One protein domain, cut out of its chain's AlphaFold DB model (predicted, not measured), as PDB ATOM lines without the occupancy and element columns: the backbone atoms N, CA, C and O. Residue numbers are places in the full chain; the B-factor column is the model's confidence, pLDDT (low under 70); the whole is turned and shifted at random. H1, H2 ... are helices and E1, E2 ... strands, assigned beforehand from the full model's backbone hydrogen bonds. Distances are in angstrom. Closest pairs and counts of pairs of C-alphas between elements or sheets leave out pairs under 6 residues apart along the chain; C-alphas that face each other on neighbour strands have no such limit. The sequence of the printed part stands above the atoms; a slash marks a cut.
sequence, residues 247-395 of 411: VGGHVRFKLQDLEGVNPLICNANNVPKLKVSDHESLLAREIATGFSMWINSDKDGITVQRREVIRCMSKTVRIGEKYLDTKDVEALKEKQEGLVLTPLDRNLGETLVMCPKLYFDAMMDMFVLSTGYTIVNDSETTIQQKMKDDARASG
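What this domain is: This is residues 247 to 395 of the 411 residues of an uncharacterized protein of Chara braunii (UniProt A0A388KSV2). Picture an open arch with two separate legs: H5 stands on the small sheet E1, E3, E2 and leads through a long link to H6, which sticks out, while long links run from H1 and H4 to H2 and H3, which meet almost at right angles in the other leg. The 149 printed residues hold six named helices and three named strands, in the order E1 H1 H2 H3 H4 E2 E3 H5 H6. The sheet is antiparallel, the class mostly helix. The whole is extended and flat, spanning 75 by 48 by 25 A, with a radius of gyration of the C-alphas of 26.6 A.

How they stand to each other: Look first at E3, residues 351 to 354, the inner strand. Beside it run E1, residues 250 to 254, with N 353 and O 253 2.9 A apart, and E2, residues 340 to 343, with N 340 and O 354 2.8 A apart; both pairs are antiparallel, and E2 and E3 form a hairpin. H5, residues 356 to 368, is on the sheet over E2 and stands up from it at 67 degrees; its closest C-alphas to E2 are Pro 356 and Val 340, 5.8 A. H1, residues 263 to 266, and H4, residues 326 to 335, are close but not clearly touching, with C-alphas 265 and 329 7.0 A apart. H2, residues 279 to 292, touches H3, residues 306 to 312, with residues 280 to 284 alone, about perpendicular at 84 degrees; their closest C-alphas, Ser 281 and Arg 306, are 5.8 A apart. H6, residues 380 to 393, touches no helix. Every O i to N i+4 pair is within hydrogen-bond range in H2 to H6; H1 is too short for one.

Where its parts are: Find C-alpha 250 at (7.857, -22.046, -40.504), where E1 begins its 13.4 A. H2 spans 19.9 A, H4 14.3 A and H5 16.2 A. H6 runs 19.8 A to C-alpha 393 at (-0.890, -65.786, -20.377).

The domain as a whole: The C-alphas farthest apart, of Asp 300 and Ala 393, are 76.7 A apart. The printed part has no cut. The links H1 to H2, H2 to H3, H3 to H4 and H5 to H6 are long. Look for pLDDT under 70 at residues 277, 316 to 321 and 348 to 349.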
ATOM      1  N   VAL A 247      10.821 -19.846 -37.404       91.25
ATOM      2  CA  VAL A 247      11.958 -20.703 -37.054       91.25
ATOM      3  C   VAL A 247      12.046 -21.798 -38.111       91.25
ATOM      4  O   VAL A 247      11.101 -22.564 -38.285       91.25
ATOM      5  N   GLY A 248      13.158 -21.854 -38.851       90.00
ATOM      6  CA  GLY A 248      13.338 -22.830 -39.936       90.00
ATOM      7  C   GLY A 248      12.345 -22.663 -41.093       90.00
ATOM      8  O   GLY A 248      11.858 -23.650 -41.622       90.00
ATOM      9  N   GLY A 249      11.974 -21.424 -41.441       90.75
ATOM     10  CA  GLY A 249      11.018 -21.123 -42.521       90.75
ATOM     11  C   GLY A 249       9.535 -21.222 -42.131       90.75
ATOM     12  O   GLY A 249       8.683 -20.634 -42.801       90.75
ATOM     13  N   HIS A 250       9.220 -21.863 -41.003       93.19
ATOM     14  CA  HIS A 250       7.857 -22.046 -40.504       93.19
ATOM     15  C   HIS A 250       7.498 -21.037 -39.410       93.19
ATOM     16  O   HIS A 250       8.343 -20.668 -38.597       93.19
ATOM     17  N   VAL A 251       6.231 -20.610 -39.363       94.69
ATOM     18  CA  VAL A 251       5.710 -19.773 -38.269       94.69
ATOM     19  C   VAL A 251       5.721 -20.589 -36.980       94.69
ATOM     20  O   VAL A 251       5.125 -21.669 -36.936       94.69
ATOM     21  N   ARG A 252       6.417 -20.084 -35.957       95.25
ATOM     22  CA  ARG A 252       6.513 -20.699 -34.628       95.25
ATOM     23  C   ARG A 252       6.924 -19.652 -33.597       95.25
ATOM     24  O   ARG A 252       8.031 -19.128 -33.677       95.25
ATOM     25  N   PHE A 253       6.077 -19.404 -32.604       95.00
ATOM     26  CA  PHE A 253       6.361 -18.471 -31.506       95.00
ATOM     27  C   PHE A 253       5.486 -18.779 -30.286       95.00
ATOM     28  O   PHE A 253       4.426 -19.394 -30.422       95.00
ATOM     29  N   LYS A 254       5.911 -18.372 -29.083       94.31
ATOM     30  CA  LYS A 254       5.024 -18.427 -27.913       94.31
ATOM     31  C   LYS A 254       4.079 -17.236 -27.961       94.31
ATOM     32  O   LYS A 254       4.511 -16.122 -28.236       94.31
ATOM     33  N   LEU A 255       2.807 -17.449 -27.640       94.00
ATOM     34  CA  LEU A 255       1.795 -16.391 -27.676       94.00
ATOM     35  C   LEU A 255       2.155 -15.200 -26.770       94.00
ATOM     36  O   LEU A 255       1.855 -14.063 -27.109       94.00
ATOM     37  N   GLN A 256       2.834 -15.470 -25.652       91.69
ATOM     38  CA  GLN A 256       3.318 -14.457 -24.707       91.69
ATOM     39  C   GLN A 256       4.443 -13.569 -25.264       91.69
ATOM     40  O   GLN A 256       4.660 -12.477 -24.751       91.69
ATOM     41  N   ASP A 257       5.156 -14.034 -26.294       92.50
ATOM     42  CA  ASP A 257       6.253 -13.293 -26.919       92.50
ATOM     43  C   ASP A 257       5.725 -12.331 -28.004       92.50
ATOM     44  O   ASP A 257       6.491 -11.550 -28.566       92.50
ATOM     45  N   LEU A 258       4.427 -12.394 -28.334       92.06
ATOM     46  CA  LEU A 258       3.815 -11.545 -29.348       92.06
ATOM     47  C   LEU A 258       3.463 -10.172 -28.761       92.06
ATOM     48  O   LEU A 258       2.660 -10.053 -27.834       92.06
ATOM     49  N   GLU A 259       4.036  -9.118 -29.341       90.69
ATOM     50  CA  GLU A 259       3.749  -7.742 -28.938       90.69
ATOM     51  C   GLU A 259       2.268  -7.382 -29.151       90.69
ATOM     52  O   GLU A 259       1.634  -7.768 -30.135       90.69
ATOM     53  N   GLY A 260       1.700  -6.623 -28.210       88.50
ATOM     54  CA  GLY A 260       0.304  -6.177 -28.269       88.50
ATOM     55  C   GLY A 260      -0.733  -7.212 -27.817       88.50
ATOM     56  O   GLY A 260      -1.930  -6.941 -27.917       88.50
ATOM     57  N   VAL A 261      -0.313  -8.371 -27.302       90.44
ATOM     58  CA  VAL A 261      -1.213  -9.328 -26.638       90.44
ATOM     59  C   VAL A 261      -1.391  -8.941 -25.170       90.44
ATOM     60  O   VAL A 261      -0.422  -8.697 -24.453       90.44
ATOM     61  N   ASN A 262      -2.640  -8.900 -24.699       89.12
ATOM     62  CA  ASN A 262      -2.935  -8.664 -23.288       89.12
ATOM     63  C   ASN A 262      -2.402  -9.847 -22.445       89.12
ATOM     64  O   ASN A 262      -2.838 -10.978 -22.681       89.12
ATOM     65  N   PRO A 263      -1.528  -9.627 -21.440       89.69
ATOM     66  CA  PRO A 263      -0.947 -10.704 -20.629       89.69
ATOM     67  C   PRO A 263      -1.983 -11.599 -19.940       89.69
ATOM     68  O   PRO A 263      -1.712 -12.766 -19.654       89.69
ATOM     69  N   LEU A 264      -3.191 -11.079 -19.686       89.31
ATOM     70  CA  LEU A 264      -4.279 -11.859 -19.102       89.31
ATOM     71  C   LEU A 264      -4.775 -12.973 -20.034       89.31
ATOM     72  O   LEU A 264      -5.315 -13.953 -19.530       89.31
ATOM     73  N   ILE A 265      -4.575 -12.864 -21.351       90.38
ATOM     74  CA  ILE A 265      -4.972 -13.898 -22.321       90.38
ATOM     75  C   ILE A 265      -4.107 -15.155 -22.182       90.38
ATOM     76  O   ILE A 265      -4.578 -16.262 -22.423       90.38
ATOM     77  N   CYS A 266      -2.848 -15.007 -21.768       87.75
ATOM     78  CA  CYS A 266      -1.911 -16.125 -21.689       87.75
ATOM     79  C   CYS A 266      -2.220 -17.094 -20.536       87.75
ATOM     80  O   CYS A 266      -1.776 -18.234 -20.568       87.75
ATOM     81  N   ASN A 267      -2.986 -16.679 -19.524       86.12
ATOM     82  CA  ASN A 267      -3.358 -17.542 -18.405       86.12
ATOM     83  C   ASN A 267      -4.768 -18.109 -18.607       86.12
ATOM     84  O   ASN A 267      -5.754 -17.387 -18.472       86.12
ATOM     85  N   ALA A 268      -4.857 -19.420 -18.834       81.38
ATOM     86  CA  ALA A 268      -6.121 -20.130 -19.046       81.38
ATOM     87  C   ALA A 268      -7.121 -20.031 -17.874       81.38
ATOM     88  O   ALA A 268      -8.311 -20.265 -18.066       81.38
ATOM     89  N   ASN A 269      -6.669 -19.678 -16.663       83.62
ATOM     90  CA  ASN A 269      -7.561 -19.475 -15.514       83.62
ATOM     91  C   ASN A 269      -8.269 -18.111 -15.528       83.62
ATOM     92  O   ASN A 269      -9.169 -17.877 -14.719       83.62
ATOM     93  N   ASN A 270      -7.854 -17.189 -16.398       87.38
ATOM     94  CA  ASN A 270      -8.497 -15.889 -16.502       87.38
ATOM     95  C   ASN A 270      -9.786 -16.003 -17.312       87.38
ATOM     96  O   ASN A 270      -9.803 -16.525 -18.423       87.38
ATOM     97  N   VAL A 271     -10.866 -15.459 -16.759       87.50
ATOM     98  CA  VAL A 271     -12.177 -15.447 -17.410       87.50
ATOM     99  C   VAL A 271     -12.384 -14.083 -18.072       87.50
ATOM    100  O   VAL A 271     -12.376 -13.068 -17.361       87.50
ATOM    101  N   PRO A 272     -12.568 -14.021 -19.405       89.94
ATOM    102  CA  PRO A 272     -12.930 -12.787 -20.087       89.94
ATOM    103  C   PRO A 272     -14.245 -12.238 -19.536       89.94
ATOM    104  O   PRO A 272     -15.204 -12.978 -19.305       89.94
ATOM    105  N   LYS A 273     -14.301 -10.928 -19.314       86.62
ATOM    106  CA  LYS A 273     -15.526 -10.245 -18.913       86.62
ATOM    107  C   LYS A 273     -16.285  -9.830 -20.160       86.62
ATOM    108  O   LYS A 273     -15.840  -8.953 -20.900       86.62
ATOM    109  N   LEU A 274     -17.464 -10.415 -20.331       82.75
ATOM    110  CA  LEU A 274     -18.383 -10.018 -21.383       82.75
ATOM    111  C   LEU A 274     -18.877  -8.592 -21.121       82.75
ATOM    112  O   LEU A 274     -19.534  -8.317 -20.113       82.75
ATOM    113  N   LYS A 275     -18.573  -7.673 -22.039       75.75
ATOM    114  CA  LYS A 275     -19.173  -6.336 -22.042       75.75
ATOM    115  C   LYS A 275     -20.585  -6.423 -22.605       75.75
ATOM    116  O   LYS A 275     -20.808  -6.170 -23.785       75.75
ATOM    117  N   VAL A 276     -21.537  -6.773 -21.750       76.94
ATOM    118  CA  VAL A 276     -22.953  -6.685 -22.103       76.94
ATOM    119  C   VAL A 276     -23.386  -5.228 -21.995       76.94
ATOM    120  O   VAL A 276     -23.329  -4.629 -20.918       76.94
ATOM    121  N   SER A 277     -23.800  -4.639 -23.116       69.56
ATOM    122  CA  SER A 277     -24.533  -3.375 -23.088       69.56
ATOM    123  C   SER A 277     -25.836  -3.606 -22.325       69.56
ATOM    124  O   SER A 277     -26.584  -4.506 -22.691       69.56
ATOM    125  N   ASP A 278     -26.098  -2.798 -21.294       82.56
ATOM    126  CA  ASP A 278     -27.310  -2.857 -20.459       82.56
ATOM    127  C   ASP A 278     -27.334  -3.933 -19.351       82.56
ATOM    128  O   ASP A 278     -28.382  -4.479 -18.998       82.56
ATOM    129  N   HIS A 279     -26.174  -4.200 -18.737       85.50
ATOM    130  CA  HIS A 279     -26.067  -5.082 -17.565       85.50
ATOM    131  C   HIS A 279     -27.033  -4.686 -16.431       85.50
ATOM    132  O   HIS A 279     -27.477  -5.541 -15.665       85.50
ATOM    133  N   GLU A 280     -27.384  -3.403 -16.306       90.44
ATOM    134  CA  GLU A 280     -28.278  -2.949 -15.240       90.44
ATOM    135  C   GLU A 280     -29.727  -3.371 -15.479       90.44
ATOM    136  O   GLU A 280     -30.418  -3.734 -14.527       90.44
ATOM    137  N   SER A 281     -30.189  -3.363 -16.732       89.62
ATOM    138  CA  SER A 281     -31.548  -3.808 -17.057       89.62
ATOM    139  C   SER A 281     -31.663  -5.330 -17.049       89.62
ATOM    140  O   SER A 281     -32.685  -5.851 -16.603       89.62
ATOM    141  N   LEU A 282     -30.614  -6.051 -17.465       90.31
ATOM    142  CA  LEU A 282     -30.569  -7.511 -17.328       90.31
ATOM    143  C   LEU A 282     -30.637  -7.933 -15.865       90.31
ATOM    144  O   LEU A 282     -31.498  -8.732 -15.510       90.31
ATOM    145  N   LEU A 283     -29.817  -7.325 -15.006       91.25
ATOM    146  CA  LEU A 283     -29.838  -7.611 -13.576       91.25
ATOM    147  C   LEU A 283     -31.180  -7.219 -12.937       91.25
ATOM    148  O   LEU A 283     -31.711  -7.972 -12.126       91.25
ATOM    149  N   ALA A 284     -31.772  -6.081 -13.322       93.44
ATOM    150  CA  ALA A 284     -33.110  -5.705 -12.855       93.44
ATOM    151  C   ALA A 284     -34.160  -6.771 -13.213       93.44
ATOM    152  O   ALA A 284     -34.965  -7.153 -12.362       93.44
ATOM    153  N   ARG A 285     -34.118  -7.281 -14.453       92.31
ATOM    154  CA  ARG A 285     -35.008  -8.344 -14.930       92.31
ATOM    155  C   ARG A 285     -34.774  -9.654 -14.186       92.31
ATOM    156  O   ARG A 285     -35.739 -10.249 -13.730       92.31
ATOM    157  N   GLU A 286     -33.524 -10.077 -14.024       93.12
ATOM    158  CA  GLU A 286     -33.172 -11.310 -13.309       93.12
ATOM    159  C   GLU A 286     -33.619 -11.276 -11.850       93.12
ATOM    160  O   GLU A 286     -34.174 -12.259 -11.361       93.12
ATOM    161  N   ILE A 287     -33.451 -10.141 -11.163       93.00
ATOM    162  CA  ILE A 287     -33.965  -9.968  -9.801       93.00
ATOM    163  C   ILE A 287     -35.496 -10.065  -9.825       93.00
ATOM    164  O   ILE A 287     -36.059 -10.870  -9.090       93.00
ATOM    165  N   ALA A 288     -36.185  -9.321 -10.695       91.50
ATOM    166  CA  ALA A 288     -37.646  -9.390 -10.783       91.50
ATOM    167  C   ALA A 288     -38.153 -10.824 -11.056       91.50
ATOM    168  O   ALA A 288     -39.101 -11.281 -10.416       91.50
ATOM    169  N   THR A 289     -37.486 -11.568 -11.944       91.88
ATOM    170  CA  THR A 289     -37.791 -12.976 -12.235       91.88
ATOM    171  C   THR A 289     -37.484 -13.898 -11.054       91.88
ATOM    172  O   THR A 289     -38.293 -14.763 -10.738       91.88
ATOM    173  N   GLY A 290     -36.360 -13.723 -10.358       91.25
ATOM    174  CA  GLY A 290     -36.021 -14.548  -9.194       91.25
ATOM    175  C   GLY A 290     -37.038 -14.405  -8.059       91.25
ATOM    176  O   GLY A 290     -37.366 -15.378  -7.381       91.25
ATOM    177  N   PHE A 291     -37.590 -13.203  -7.892       91.56
ATOM    178  CA  PHE A 291     -38.615 -12.931  -6.891       91.56
ATOM    179  C   PHE A 291     -40.029 -13.343  -7.320       91.56
ATOM    180  O   PHE A 291     -40.864 -13.551  -6.445       91.56
ATOM    181  N   SER A 292     -40.312 -13.534  -8.615       87.88
ATOM    182  CA  SER A 292     -41.636 -13.995  -9.068       87.88
ATOM    183  C   SER A 292     -41.952 -15.430  -8.629       87.88
ATOM    184  O   SER A 292     -43.116 -15.801  -8.495       87.88
ATOM    185  N   MET A 293     -40.918 -16.232  -8.362       84.56
ATOM    186  CA  MET A 293     -41.048 -17.592  -7.833       84.56
ATOM    187  C   MET A 293     -41.110 -17.641  -6.299       84.56
ATOM    188  O   MET A 293     -41.252 -18.724  -5.721       84.56
ATOM    189  N   TRP A 294     -40.982 -16.505  -5.609       87.31
ATOM    190  CA  TRP A 294     -40.970 -16.482  -4.152       87.31
ATOM    191  C   TRP A 294     -42.399 -16.549  -3.600       87.31
ATOM    192  O   TRP A 294     -43.176 -15.614  -3.703       87.31
ATOM    193  N   ILE A 295     -42.720 -17.651  -2.917       85.25
ATOM    194  CA  ILE A 295     -44.030 -17.935  -2.294       85.25
ATOM    195  C   ILE A 295     -44.547 -16.816  -1.366       85.25
ATOM    196  O   ILE A 295     -45.756 -16.675  -1.204       85.25
ATOM    197  N   ASN A 296     -43.657 -16.015  -0.770       86.12
ATOM    198  CA  ASN A 296     -44.028 -14.931   0.144       86.12
ATOM    199  C   ASN A 296     -44.024 -13.549  -0.525       86.12
ATOM    200  O   ASN A 296     -44.154 -12.553   0.181       86.12
ATOM    201  N   SER A 297     -43.813 -13.454  -1.843       80.38
ATOM    202  CA  SER A 297     -43.934 -12.168  -2.528       80.38
ATOM    203  C   SER A 297     -45.403 -11.750  -2.567       80.38
ATOM    204  O   SER A 297     -46.261 -12.553  -2.944       80.38
ATOM    205  N   ASP A 298     -45.690 -10.499  -2.216       73.75
ATOM    206  CA  ASP A 298     -47.024  -9.928  -2.380       73.75
ATOM    207  C   ASP A 298     -47.500 -10.046  -3.838       73.75
ATOM    208  O   ASP A 298     -46.708 -10.009  -4.784       73.75
ATOM    209  N   LYS A 299     -48.818 -10.191  -4.021       71.94
ATOM    210  CA  LYS A 299     -49.453 -10.482  -5.323       71.94
ATOM    211  C   LYS A 299     -49.195  -9.429  -6.408       71.94
ATOM    212  O   LYS A 299     -49.398  -9.734  -7.579       71.94
ATOM    213  N   ASP A 300     -48.741  -8.236  -6.033       78.44
ATOM    214  CA  ASP A 300     -48.470  -7.129  -6.956       78.44
ATOM    215  C   ASP A 300     -47.124  -7.249  -7.689       78.44
ATOM    216  O   ASP A 300     -46.863  -6.491  -8.623       78.44
ATOM    217  N   GLY A 301     -46.292  -8.235  -7.333       78.06
ATOM    218  CA  GLY A 301     -45.004  -8.469  -7.981       78.06
ATOM    219  C   GLY A 301     -43.952  -7.416  -7.619       78.06
ATOM    220  O   GLY A 301     -44.236  -6.256  -7.327       78.06
ATOM    221  N   ILE A 302     -42.684  -7.822  -7.617       87.75
ATOM    222  CA  ILE A 302     -41.586  -6.912  -7.280       87.75
ATOM    223  C   ILE A 302     -41.116  -6.199  -8.542       87.75
ATOM    224  O   ILE A 302     -40.586  -6.816  -9.464       87.75
ATOM    225  N   THR A 303     -41.276  -4.876  -8.559       89.50
ATOM    226  CA  THR A 303     -40.750  -4.023  -9.629       89.50
ATOM    227  C   THR A 303     -39.378  -3.495  -9.231       89.50
ATOM    228  O   THR A 303     -39.268  -2.629  -8.367       89.50
ATOM    229  N   VAL A 304     -38.331  -4.000  -9.880       93.31
ATOM    230  CA  VAL A 304     -36.951  -3.544  -9.670       93.31
ATOM    231  C   VAL A 304     -36.631  -2.456 -10.685       93.31
ATOM    232  O   VAL A 304     -36.634  -2.707 -11.893       93.31
ATOM    233  N   GLN A 305     -36.349  -1.237 -10.226       93.44
ATOM    234  CA  GLN A 305     -36.058  -0.141 -11.147       93.44
ATOM    235  C   GLN A 305     -34.574  -0.087 -11.500       93.44
ATOM    236  O   GLN A 305     -33.702  -0.187 -10.637       93.44
ATOM    237  N   ARG A 306     -34.266   0.210 -12.768       91.31
ATOM    238  CA  ARG A 306     -32.882   0.346 -13.257       91.31
ATOM    239  C   ARG A 306     -32.031   1.289 -12.396       91.31
ATOM    240  O   ARG A 306     -30.876   0.997 -12.107       91.31
ATOM    241  N   ARG A 307     -32.607   2.409 -11.940       92.50
ATOM    242  CA  ARG A 307     -31.920   3.395 -11.082       92.50
ATOM    243  C   ARG A 307     -31.459   2.817  -9.740       92.50
ATOM    244  O   ARG A 307     -30.438   3.245  -9.209       92.50
ATOM    245  N   GLU A 308     -32.204   1.860  -9.194       92.94
ATOM    246  CA  GLU A 308     -31.888   1.210  -7.920       92.94
ATOM    247  C   GLU A 308     -30.726   0.244  -8.106       92.94
ATOM    248  O   GLU A 308     -29.770   0.283  -7.334       92.94
ATOM    249  N   VAL A 309     -30.760  -0.530  -9.195       92.38
ATOM    250  CA  VAL A 309     -29.669  -1.424  -9.590       92.38
ATOM    251  C   VAL A 309     -28.378  -0.640  -9.823       92.38
ATOM    252  O   VAL A 309     -27.355  -0.976  -9.231       92.38
ATOM    253  N   ILE A 310     -28.432   0.461 -10.582       90.19
ATOM    254  CA  ILE A 310     -27.271   1.337 -10.826       90.19
ATOM    255  C   ILE A 310     -26.647   1.824  -9.511       90.19
ATOM    256  O   ILE A 310     -25.426   1.857  -9.384       90.19
ATOM    257  N   ARG A 311     -27.468   2.199  -8.520       90.56
ATOM    258  CA  ARG A 311     -26.982   2.683  -7.219       90.56
ATOM    259  C   ARG A 311     -26.308   1.581  -6.394       90.56
ATOM    260  O   ARG A 311     -25.415   1.889  -5.608       90.56
ATOM    261  N   CYS A 312     -26.740   0.333  -6.555       88.69
ATOM    262  CA  CYS A 312     -26.191  -0.827  -5.852       88.69
ATOM    263  C   CYS A 312     -24.952  -1.418  -6.539       88.69
ATOM    264  O   CYS A 312     -24.149  -2.088  -5.889       88.69
ATOM    265  N   MET A 313     -24.775  -1.181  -7.838       86.81
ATOM    266  CA  MET A 313     -23.593  -1.634  -8.563       86.81
ATOM    267  C   MET A 313     -22.377  -0.773  -8.215       86.81
ATOM    268  O   MET A 313     -22.435   0.455  -8.144       86.81
ATOM    269  N   SER A 314     -21.232  -1.429  -8.017       80.44
ATOM    270  CA  SER A 314     -19.962  -0.715  -7.887       80.44
ATOM    271  C   SER A 314     -19.700   0.062  -9.173       80.44
ATOM    272  O   SER A 314     -19.734  -0.518 -10.259       80.44
ATOM    273  N   LYS A 315     -19.429   1.369  -9.053       71.75
ATOM    274  CA  LYS A 315     -19.054   2.205 -10.199       71.75
ATOM    275  C   LYS A 315     -17.911   1.516 -10.939       71.75
ATOM    276  O   LYS A 315     -16.907   1.158 -10.321       71.75
ATOM    277  N   THR A 316     -18.082   1.305 -12.238       63.72
ATOM    278  CA  THR A 316     -17.079   0.663 -13.085       63.72
ATOM    279  C   THR A 316     -15.758   1.414 -12.950       63.72
ATOM    280  O   THR A 316     -15.630   2.587 -13.303       63.72
ATOM    281  N   VAL A 317     -14.762   0.745 -12.363       58.56
ATOM    282  CA  VAL A 317     -13.391   1.254 -12.305       58.56
ATOM    283  C   VAL A 317     -12.899   1.401 -13.743       58.56
ATOM    284  O   VAL A 317     -13.185   0.544 -14.581       58.56
ATOM    285  N   ARG A 318     -12.210   2.517 -14.018       56.75
ATOM    286  CA  ARG A 318     -11.767   2.930 -15.356       56.75
ATOM    287  C   ARG A 318     -11.211   1.755 -16.169       56.75
ATOM    288  O   ARG A 318     -10.429   0.946 -15.674       56.75
ATOM    289  N   ILE A 319     -11.651   1.708 -17.424       56.94
ATOM    290  CA  ILE A 319     -11.185   0.823 -18.493       56.94
ATOM    291  C   ILE A 319      -9.666   0.985 -18.609       56.94
ATOM    292  O   ILE A 319      -9.190   2.116 -18.682       56.94
ATOM    293  N   GLY A 320      -8.913  -0.116 -18.596       56.44
ATOM    294  CA  GLY A 320      -7.474  -0.031 -18.837       56.44
ATOM    295  C   GLY A 320      -6.690  -1.309 -18.587       56.44
ATOM    296  O   GLY A 320      -6.023  -1.767 -19.495       56.44
ATOM    297  N   GLU A 321      -6.726  -1.884 -17.379       58.00
ATOM    298  CA  GLU A 321      -5.633  -2.817 -17.006       58.00
ATOM    299  C   GLU A 321      -6.028  -4.001 -16.106       58.00
ATOM    300  O   GLU A 321      -5.219  -4.892 -15.874       58.00
ATOM    301  N   LYS A 322      -7.256  -4.049 -15.566       74.62
ATOM    302  CA  LYS A 322      -7.612  -5.023 -14.505       74.62
ATOM    303  C   LYS A 322      -8.501  -6.185 -14.939       74.62
ATOM    304  O   LYS A 322      -8.859  -7.016 -14.107       74.62
ATOM    305  N   TYR A 323      -8.929  -6.226 -16.192       83.75
ATOM    306  CA  TYR A 323      -9.770  -7.304 -16.692       83.75
ATOM    307  C   TYR A 323      -9.512  -7.546 -18.171       83.75
ATOM    308  O   TYR A 323      -9.066  -6.653 -18.886       83.75
ATOM    309  N   LEU A 324      -9.809  -8.766 -18.597       88.50
ATOM    310  CA  LEU A 324      -9.750  -9.178 -19.987       88.50
ATOM    311  C   LEU A 324     -11.113  -8.927 -20.638       88.50
ATOM    312  O   LEU A 324     -12.120  -9.394 -20.109       88.50
ATOM    313  N   ASP A 325     -11.160  -8.173 -21.732       88.44
ATOM    314  CA  ASP A 325     -12.375  -7.994 -22.531       88.44
ATOM    315  C   ASP A 325     -12.545  -9.182 -23.485       88.44
ATOM    316  O   ASP A 325     -11.576  -9.643 -24.090       88.44
ATOM    317  N   THR A 326     -13.776  -9.663 -23.654       90.19
ATOM    318  CA  THR A 326     -14.094 -10.686 -24.659       90.19
ATOM    319  C   THR A 326     -13.693 -10.238 -26.066       90.19
ATOM    320  O   THR A 326     -13.166 -11.048 -26.826       90.19
ATOM    321  N   LYS A 327     -13.827  -8.944 -26.384       89.94
ATOM    322  CA  LYS A 327     -13.443  -8.403 -27.700       89.94
ATOM    323  C   LYS A 327     -11.949  -8.537 -27.994       89.94
ATOM    324  O   LYS A 327     -11.572  -8.782 -29.134       89.94
ATOM    325  N   ASP A 328     -11.101  -8.405 -26.974       90.00
ATOM    326  CA  ASP A 328      -9.650  -8.554 -27.136       90.00
ATOM    327  C   ASP A 328      -9.286 -10.012 -27.455       90.00
ATOM    328  O   ASP A 328      -8.395 -10.277 -28.263       90.00
ATOM    329  N   VAL A 329     -10.001 -10.963 -26.842       92.12
ATOM    330  CA  VAL A 329      -9.834 -12.402 -27.097       92.12
ATOM    331  C   VAL A 329     -10.299 -12.761 -28.505       92.12
ATOM    332  O   VAL A 329      -9.597 -13.483 -29.211       92.12
ATOM    333  N   GLU A 330     -11.452 -12.243 -28.930       92.62
ATOM    334  CA  GLU A 330     -11.989 -12.445 -30.280       92.62
ATOM    335  C   GLU A 330     -11.055 -11.865 -31.346       92.62
ATOM    336  O   GLU A 330     -10.660 -12.581 -32.264       92.62
ATOM    337  N   ALA A 331     -10.595 -10.625 -31.169       93.50
ATOM    338  CA  ALA A 331      -9.653  -9.997 -32.092       93.50
ATOM    339  C   ALA A 331      -8.324 -10.765 -32.180       93.50
ATOM    340  O   ALA A 331      -7.728 -10.870 -33.254       93.50
ATOM    341  N   LEU A 332      -7.831 -11.320 -31.065       93.50
ATOM    342  CA  LEU A 332      -6.649 -12.180 -31.098       93.50
ATOM    343  C   LEU A 332      -6.929 -13.497 -31.827       93.50
ATOM    344  O   LEU A 332      -6.092 -13.939 -32.611       93.50
ATOM    345  N   LYS A 333      -8.088 -14.116 -31.589       93.62
ATOM    346  CA  LYS A 333      -8.499 -15.350 -32.267       93.62
ATOM    347  C   LYS A 333      -8.545 -15.156 -33.783       93.62
ATOM    348  O   LYS A 333      -7.996 -15.988 -34.497       93.62
ATOM    349  N   GLU A 334      -9.128 -14.056 -34.253       94.00
ATOM    350  CA  GLU A 334      -9.161 -13.693 -35.677       94.00
ATOM    351  C   GLU A 334      -7.750 -13.487 -36.243       94.00
ATOM    352  O   GLU A 334      -7.412 -14.016 -37.297       94.00
ATOM    353  N   LYS A 335      -6.864 -12.791 -35.515       92.81
ATOM    354  CA  LYS A 335      -5.464 -12.603 -35.944       92.81
ATOM    355  C   LYS A 335      -4.696 -13.918 -36.093       92.81
ATOM    356  O   LYS A 335      -3.791 -14.000 -36.923       92.81
ATOM    357  N   GLN A 336      -5.009 -14.911 -35.266       93.12
ATOM    358  CA  GLN A 336      -4.360 -16.224 -35.281       93.12
ATOM    359  C   GLN A 336      -5.106 -17.249 -36.147       93.12
ATOM    360  O   GLN A 336      -4.785 -18.439 -36.105       93.12
ATOM    361  N   GLU A 337      -6.096 -16.819 -36.933       93.56
ATOM    362  CA  GLU A 337      -6.847 -17.709 -37.808       93.56
ATOM    363  C   GLU A 337      -5.923 -18.414 -38.817       93.56
ATOM    364  O   GLU A 337      -4.995 -17.833 -39.383       93.56
ATOM    365  N   GLY A 338      -6.144 -19.718 -39.001       92.75
ATOM    366  CA  GLY A 338      -5.309 -20.570 -39.851       92.75
ATOM    367  C   GLY A 338      -3.993 -21.040 -39.216       92.75
ATOM    368  O   GLY A 338      -3.286 -21.845 -39.827       92.75
ATOM    369  N   LEU A 339      -3.659 -20.599 -37.998       95.75
ATOM    370  CA  LEU A 339      -2.551 -21.143 -37.209       95.75
ATOM    371  C   LEU A 339      -3.053 -22.153 -36.171       95.75
ATOM    372  O   LEU A 339      -4.221 -22.174 -35.789       95.75
ATOM    373  N   VAL A 340      -2.148 -23.016 -35.713       95.56
ATOM    374  CA  VAL A 340      -2.420 -23.997 -34.663       95.56
ATOM    375  C   VAL A 340      -1.930 -23.443 -33.333       95.56
ATOM    376  O   VAL A 340      -0.751 -23.113 -33.191       95.56
ATOM    377  N   LEU A 341      -2.834 -23.369 -32.357       94.44
ATOM    378  CA  LEU A 341      -2.534 -22.997 -30.979       94.44
ATOM    379  C   LEU A 341      -2.555 -24.262 -30.125       94.44
ATOM    380  O   LEU A 341      -3.572 -24.950 -30.066       94.44
ATOM    381  N   THR A 342      -1.444 -24.564 -29.461       90.44
ATOM    382  CA  THR A 342      -1.331 -25.727 -28.576       90.44
ATOM    383  C   THR A 342      -0.764 -25.315 -27.216       90.44
ATOM    384  O   THR A 342       0.213 -24.558 -27.173       90.44
ATOM    385  N   PRO A 343      -1.358 -25.753 -26.093       89.50
ATOM    386  CA  PRO A 343      -0.759 -25.542 -24.783       89.50
ATOM    387  C   PRO A 343       0.549 -26.340 -24.678       89.50
ATOM    388  O   PRO A 343       0.609 -27.511 -25.054       89.50
ATOM    389  N   LEU A 344       1.609 -25.718 -24.165       85.31
ATOM    390  CA  LEU A 344       2.852 -26.421 -23.853       85.31
ATOM    391  C   LEU A 344       2.640 -27.256 -22.588       85.31
ATOM    392  O   LEU A 344       2.285 -26.734 -21.530       85.31
ATOM    393  N   ASP A 345       2.846 -28.566 -22.718       75.19
ATOM    394  CA  ASP A 345       2.560 -29.554 -21.680       75.19
ATOM    395  C   ASP A 345       3.045 -29.121 -20.287       75.19
ATOM    396  O   ASP A 345       4.207 -28.760 -20.087       75.19
ATOM    397  N   ARG A 346       2.134 -29.216 -19.307       71.56
ATOM    398  CA  ARG A 346       2.305 -28.856 -17.880       71.56
ATOM    399  C   ARG A 346       2.460 -27.365 -17.566       71.56
ATOM    400  O   ARG A 346       2.445 -27.019 -16.386       71.56
ATOM    401  N   ASN A 347       2.500 -26.493 -18.569       73.50
ATOM    402  CA  ASN A 347       2.501 -25.045 -18.388       73.50
ATOM    403  C   ASN A 347       1.203 -24.455 -18.947       73.50
ATOM    404  O   ASN A 347       1.161 -23.959 -20.066       73.50
ATOM    405  N   LEU A 348       0.142 -24.447 -18.131       61.03
ATOM    406  CA  LEU A 348      -1.166 -23.866 -18.491       61.03
ATOM    407  C   LEU A 348      -1.108 -22.372 -18.880       61.03
ATOM    408  O   LEU A 348      -2.095 -21.838 -19.378       61.03
ATOM    409  N   GLY A 349       0.015 -21.697 -18.615       69.88
ATOM    410  CA  GLY A 349       0.257 -20.305 -18.996       69.88
ATOM    411  C   GLY A 349       1.024 -20.117 -20.310       69.88
ATOM    412  O   GLY A 349       1.170 -18.985 -20.759       69.88
ATOM    413  N   GLU A 350       1.549 -21.188 -20.918       85.06
ATOM    414  CA  GLU A 350       2.350 -21.088 -22.141       85.06
ATOM    415  C   GLU A 350       1.620 -21.731 -23.325       85.06
ATOM    416  O   GLU A 350       1.546 -22.952 -23.451       85.06
ATOM    417  N   THR A 351       1.126 -20.896 -24.239       91.62
ATOM    418  CA  THR A 351       0.544 -21.340 -25.513       91.62
ATOM    419  C   THR A 351       1.566 -21.177 -26.630       91.62
ATOM    420  O   THR A 351       2.095 -20.084 -26.847       91.62
ATOM    421  N   LEU A 352       1.837 -22.255 -27.361       93.69
ATOM    422  CA  LEU A 352       2.675 -22.250 -28.554       93.69
ATOM    423  C   LEU A 352       1.794 -22.084 -29.794       93.69
ATOM    424  O   LEU A 352       0.847 -22.843 -29.995       93.69
ATOM    425  N   VAL A 353       2.132 -21.107 -30.630       95.50
ATOM    426  CA  VAL A 353       1.493 -20.881 -31.927       95.50
ATOM    427  C   VAL A 353       2.426 -21.385 -33.020       95.50
ATOM    428  O   VAL A 353       3.618 -21.065 -33.023       95.50
ATOM    429  N   MET A 354       1.906 -22.185 -33.948       96.38
ATOM    430  CA  MET A 354       2.681 -22.733 -35.063       96.38
ATOM    431  C   MET A 354       1.845 -22.882 -36.332       96.38
ATOM    432  O   MET A 354       0.618 -22.934 -36.276       96.38
ATOM    433  N   CYS A 355       2.493 -22.975 -37.493       96.06
ATOM    434  CA  CYS A 355       1.758 -23.256 -38.725       96.06
ATOM    435  C   CYS A 355       1.247 -24.713 -38.778       96.06
ATOM    436  O   CYS A 355       1.877 -25.611 -38.206       96.06
ATOM    437  N   PRO A 356       0.151 -24.982 -39.519       95.81
ATOM    438  CA  PRO A 356      -0.425 -26.325 -39.630       95.81
ATOM    439  C   PRO A 356       0.552 -27.386 -40.136       95.81
ATOM    440  O   PRO A 356       0.500 -28.526 -39.686       95.81
ATOM    441  N   LYS A 357       1.474 -27.016 -41.034       94.00
ATOM    442  CA  LYS A 357       2.504 -27.924 -41.551       94.00
ATOM    443  C   LYS A 357       3.441 -28.412 -40.443       94.00
ATOM    444  O   LYS A 357       3.648 -29.612 -40.326       94.00
ATOM    445  N   LEU A 358       3.940 -27.502 -39.602       94.81
ATOM    446  CA  LEU A 358       4.830 -27.857 -38.492       94.81
ATOM    447  C   LEU A 358       4.104 -28.730 -37.464       94.81
ATOM    448  O   LEU A 358       4.670 -29.709 -36.985       94.81
ATOM    449  N   TYR A 359       2.843 -28.407 -37.167       95.38
ATOM    450  CA  TYR A 359       2.011 -29.241 -36.305       95.38
ATOM    451  C   TYR A 359       1.803 -30.643 -36.893       95.38
ATOM    452  O   TYR A 359       1.974 -31.633 -36.187       95.38
ATOM    453  N   PHE A 360       1.474 -30.739 -38.183       94.06
ATOM    454  CA  PHE A 360       1.292 -32.013 -38.874       94.06
ATOM    455  C   PHE A 360       2.563 -32.863 -38.836       94.06
ATOM    456  O   PHE A 360       2.491 -34.022 -38.441       94.06
ATOM    457  N   ASP A 361       3.712 -32.286 -39.187       93.88
ATOM    458  CA  ASP A 361       4.987 -33.009 -39.189       93.88
ATOM    459  C   ASP A 361       5.333 -33.501 -37.775       93.88
ATOM    460  O   ASP A 361       5.645 -34.674 -37.590       93.88
ATOM    461  N   ALA A 362       5.152 -32.656 -36.752       92.62
ATOM    462  CA  ALA A 362       5.349 -33.055 -35.359       92.62
ATOM    463  C   ALA A 362       4.401 -34.191 -34.932       92.62
ATOM    464  O   ALA A 362       4.837 -35.150 -34.298       92.62
ATOM    465  N   MET A 363       3.115 -34.120 -35.293       90.50
ATOM    466  CA  MET A 363       2.138 -35.172 -34.988       90.50
ATOM    467  C   MET A 363       2.468 -36.488 -35.697       90.50
ATOM    468  O   MET A 363       2.351 -37.562 -35.100       90.50
ATOM    469  N   MET A 364       2.897 -36.413 -36.958       90.38
ATOM    470  CA  MET A 364       3.313 -37.578 -37.729       90.38
ATOM    471  C   MET A 364       4.543 -38.224 -37.103       90.38
ATOM    472  O   MET A 364       4.505 -39.418 -36.818       90.38
ATOM    473  N   ASP A 365       5.585 -37.453 -36.811       91.56
ATOM    474  CA  ASP A 365       6.826 -37.974 -36.239       91.56
ATOM    475  C   ASP A 365       6.621 -38.548 -34.830       91.56
ATOM    476  O   ASP A 365       7.136 -39.624 -34.510       91.56
ATOM    477  N   MET A 366       5.844 -37.862 -33.986       87.00
ATOM    478  CA  MET A 366       5.647 -38.270 -32.593       87.00
ATOM    479  C   MET A 366       4.700 -39.457 -32.432       87.00
ATOM    480  O   MET A 366       4.958 -40.310 -31.584       87.00
ATOM    481  N   PHE A 367       3.610 -39.522 -33.201       85.00
ATOM    482  CA  PHE A 367       2.546 -40.501 -32.953       85.00
ATOM    483  C   PHE A 367       2.389 -41.532 -34.065       85.00
ATOM    484  O   PHE A 367       2.147 -42.701 -33.775       85.00
ATOM    485  N   VAL A 368       2.516 -41.131 -35.331       85.12
ATOM    486  CA  VAL A 368       2.156 -42.006 -36.461       85.12
ATOM    487  C   VAL A 368       3.350 -42.810 -36.967       85.12
ATOM    488  O   VAL A 368       3.235 -44.008 -37.207       85.12
ATOM    489  N   LEU A 369       4.495 -42.154 -37.126       87.12
ATOM    490  CA  LEU A 369       5.729 -42.725 -37.664       87.12
ATOM    491  C   LEU A 369       6.666 -43.228 -36.564       87.12
ATOM    492  O   LEU A 369       7.674 -43.873 -36.857       87.12
ATOM    493  N   SER A 370       6.345 -42.956 -35.298       89.81
ATOM    494  CA  SER A 370       7.141 -43.450 -34.184       89.81
ATOM    495  C   SER A 370       7.060 -44.979 -34.126       89.81
ATOM    496  O   SER A 370       5.977 -45.566 -34.096       89.81
ATOM    497  N   THR A 371       8.212 -45.634 -34.000       89.94
ATOM    498  CA  THR A 371       8.304 -47.097 -33.866       89.94
ATOM    499  C   THR A 371       7.705 -47.627 -32.560       89.94
ATOM    500  O   THR A 371       7.612 -48.839 -32.379       89.94
ATOM    501  N   GLY A 372       7.356 -46.738 -31.624       87.12
ATOM    502  CA  GLY A 372       6.714 -47.079 -30.356       87.12
ATOM    503  C   GLY A 372       5.201 -47.281 -30.460       87.12
ATOM    504  O   GLY A 372       4.609 -47.817 -29.524       87.12
ATOM    505  N   TYR A 373       4.583 -46.890 -31.577       84.62
ATOM    506  CA  TYR A 373       3.154 -47.070 -31.813       84.62
ATOM    507  C   TYR A 373       2.924 -48.059 -32.955       84.62
ATOM    508  O   TYR A 373       3.589 -48.023 -33.987       84.62
ATOM    509  N   THR A 374       1.941 -48.935 -32.773       84.94
ATOM    510  CA  THR A 374       1.474 -49.850 -33.816       84.94
ATOM    511  C   THR A 374       0.050 -49.465 -34.166       84.94
ATOM    512  O   THR A 374      -0.809 -49.408 -33.287       84.94
ATOM    513  N   ILE A 375      -0.219 -49.218 -35.447       83.19
ATOM    514  CA  ILE A 375      -1.579 -48.951 -35.922       83.19
ATOM    515  C   ILE A 375      -2.374 -50.258 -35.846       83.19
ATOM    516  O   ILE A 375      -2.081 -51.217 -36.566       83.19
ATOM    517  N   VAL A 376      -3.379 -50.301 -34.971       88.00
ATOM    518  CA  VAL A 376      -4.267 -51.454 -34.800       88.00
ATOM    519  C   VAL A 376      -5.637 -51.110 -35.378       88.00
ATOM    520  O   VAL A 376      -6.319 -50.224 -34.879       88.00
ATOM    521  N   ASN A 377      -6.042 -51.830 -36.427       88.94
ATOM    522  CA  ASN A 377      -7.346 -51.663 -37.088       88.94
ATOM    523  C   ASN A 377      -8.441 -52.563 -36.490       88.94
ATOM    524  O   ASN A 377      -9.551 -52.629 -37.019       88.94
ATOM    525  N   ASP A 378      -8.117 -53.309 -35.437       93.62
ATOM    526  CA  ASP A 378      -9.065 -54.194 -34.776       93.62
ATOM    527  C   ASP A 378     -10.106 -53.383 -33.997       93.62
ATOM    528  O   ASP A 378      -9.837 -52.281 -33.519       93.62
ATOM    529  N   SER A 379     -11.302 -53.952 -33.826       92.19
ATOM    530  CA  SER A 379     -12.308 -53.336 -32.966       92.19
ATOM    531  C   SER A 379     -11.785 -53.230 -31.537       92.19
ATOM    532  O   SER A 379     -11.084 -54.118 -31.048       92.19
ATOM    533  N   GLU A 380     -12.197 -52.182 -30.831       90.56
ATOM    534  CA  GLU A 380     -11.786 -51.951 -29.448       90.56
ATOM    535  C   GLU A 380     -12.038 -53.176 -28.552       90.56
ATOM    536  O   GLU A 380     -11.176 -53.591 -27.783       90.56
ATOM    537  N   THR A 381     -13.184 -53.836 -28.733       90.50
ATOM    538  CA  THR A 381     -13.543 -55.077 -28.033       90.50
ATOM    539  C   THR A 381     -12.553 -56.214 -28.285       90.50
ATOM    540  O   THR A 381     -12.218 -56.957 -27.365       90.50
ATOM    541  N   THR A 382     -12.051 -56.335 -29.516       93.75
ATOM    542  CA  THR A 382     -11.056 -57.344 -29.895       93.75
ATOM    543  C   THR A 382      -9.710 -57.030 -29.252       93.75
ATOM    544  O   THR A 382      -9.056 -57.934 -28.734       93.75
ATOM    545  N   ILE A 383      -9.315 -55.754 -29.226       93.31
ATOM    546  CA  ILE A 383      -8.076 -55.305 -28.577       93.31
ATOM    547  C   ILE A 383      -8.149 -55.569 -27.072       93.31
ATOM    548  O   ILE A 383      -7.255 -56.206 -26.522       93.31
ATOM    549  N   GLN A 384      -9.238 -55.168 -26.413       91.25
ATOM    550  CA  GLN A 384      -9.435 -55.417 -24.985       91.25
ATOM    551  C   GLN A 384      -9.401 -56.915 -24.653       91.25
ATOM    552  O   GLN A 384      -8.825 -57.308 -23.637       91.25
ATOM    553  N   GLN A 385      -9.999 -57.762 -25.498       92.88
ATOM    554  CA  GLN A 385      -9.968 -59.210 -25.305       92.88
ATOM    555  C   GLN A 385      -8.545 -59.766 -25.445       92.88
ATOM    556  O   GLN A 385      -8.096 -60.480 -24.551       92.88
ATOM    557  N   LYS A 386      -7.801 -59.364 -26.486       94.69
ATOM    558  CA  LYS A 386      -6.382 -59.726 -26.656       94.69
ATOM    559  C   LYS A 386      -5.545 -59.302 -25.449       94.69
ATOM    560  O   LYS A 386      -4.826 -60.122 -24.896       94.69
ATOM    561  N   MET A 387      -5.711 -58.068 -24.965       93.44
ATOM    562  CA  MET A 387      -4.981 -57.580 -23.788       93.44
ATOM    563  C   MET A 387      -5.316 -58.378 -22.515       93.44
ATOM    564  O   MET A 387      -4.432 -58.638 -21.696       93.44
ATOM    565  N   LYS A 388      -6.579 -58.795 -22.336       93.88
ATOM    566  CA  LYS A 388      -6.993 -59.665 -21.220       93.88
ATOM    567  C   LYS A 388      -6.371 -61.054 -21.315       93.88
ATOM    568  O   LYS A 388      -5.958 -61.603 -20.287       93.88
ATOM    569  N   ASP A 389      -6.316 -61.613 -22.516       95.69
ATOM    570  CA  ASP A 389      -5.736 -62.929 -22.766       95.69
ATOM    571  C   ASP A 389      -4.206 -62.900 -22.604       95.69
ATOM    572  O   ASP A 389      -3.656 -63.778 -21.935       95.69
ATOM    573  N   ASP A 390      -3.527 -61.843 -23.056       95.69
ATOM    574  CA  ASP A 390      -2.083 -61.640 -22.868       95.69
ATOM    575  C   ASP A 390      -1.714 -61.452 -21.389       95.69
ATOM    576  O   ASP A 390      -0.748 -62.046 -20.891       95.69
ATOM    577  N   ALA A 391      -2.513 -60.682 -20.643       95.56
ATOM    578  CA  ALA A 391      -2.341 -60.534 -19.200       95.56
ATOM    579  C   ALA A 391      -2.554 -61.864 -18.458       95.56
ATOM    580  O   ALA A 391      -1.865 -62.138 -17.471       95.56
ATOM    581  N   ARG A 392      -3.483 -62.711 -18.933       96.12
ATOM    582  CA  ARG A 392      -3.691 -64.073 -18.416       96.12
ATOM    583  C   ARG A 392      -2.500 -64.970 -18.708       96.12
ATOM    584  O   ARG A 392      -1.998 -65.606 -17.784       96.12
ATOM    585  N   ALA A 393      -2.036 -64.991 -19.952       96.81
ATOM    586  CA  ALA A 393      -0.890 -65.786 -20.377       96.81
ATOM    587  C   ALA A 393       0.392 -65.396 -19.621       96.81
ATOM    588  O   ALA A 393       1.191 -66.261 -19.276       96.81
ATOM    589  N   SER A 394       0.543 -64.110 -19.297       97.19
ATOM    590  CA  SER A 394       1.692 -63.577 -18.553       97.19
ATOM    591  C   SER A 394       1.567 -63.712 -17.027       97.19
ATOM    592  O   SER A 394       2.465 -63.290 -16.303       97.19
ATOM    593  N   GLY A 395       0.457 -64.253 -16.507       96.19
ATOM    594  CA  GLY A 395       0.226 -64.387 -15.061       96.19
ATOM    595  C   GLY A 395       0.017 -63.056 -14.324       96.19
ATOM    596  O   GLY A 395       0.142 -62.994 -13.102       96.19
TER     597      GLY A 395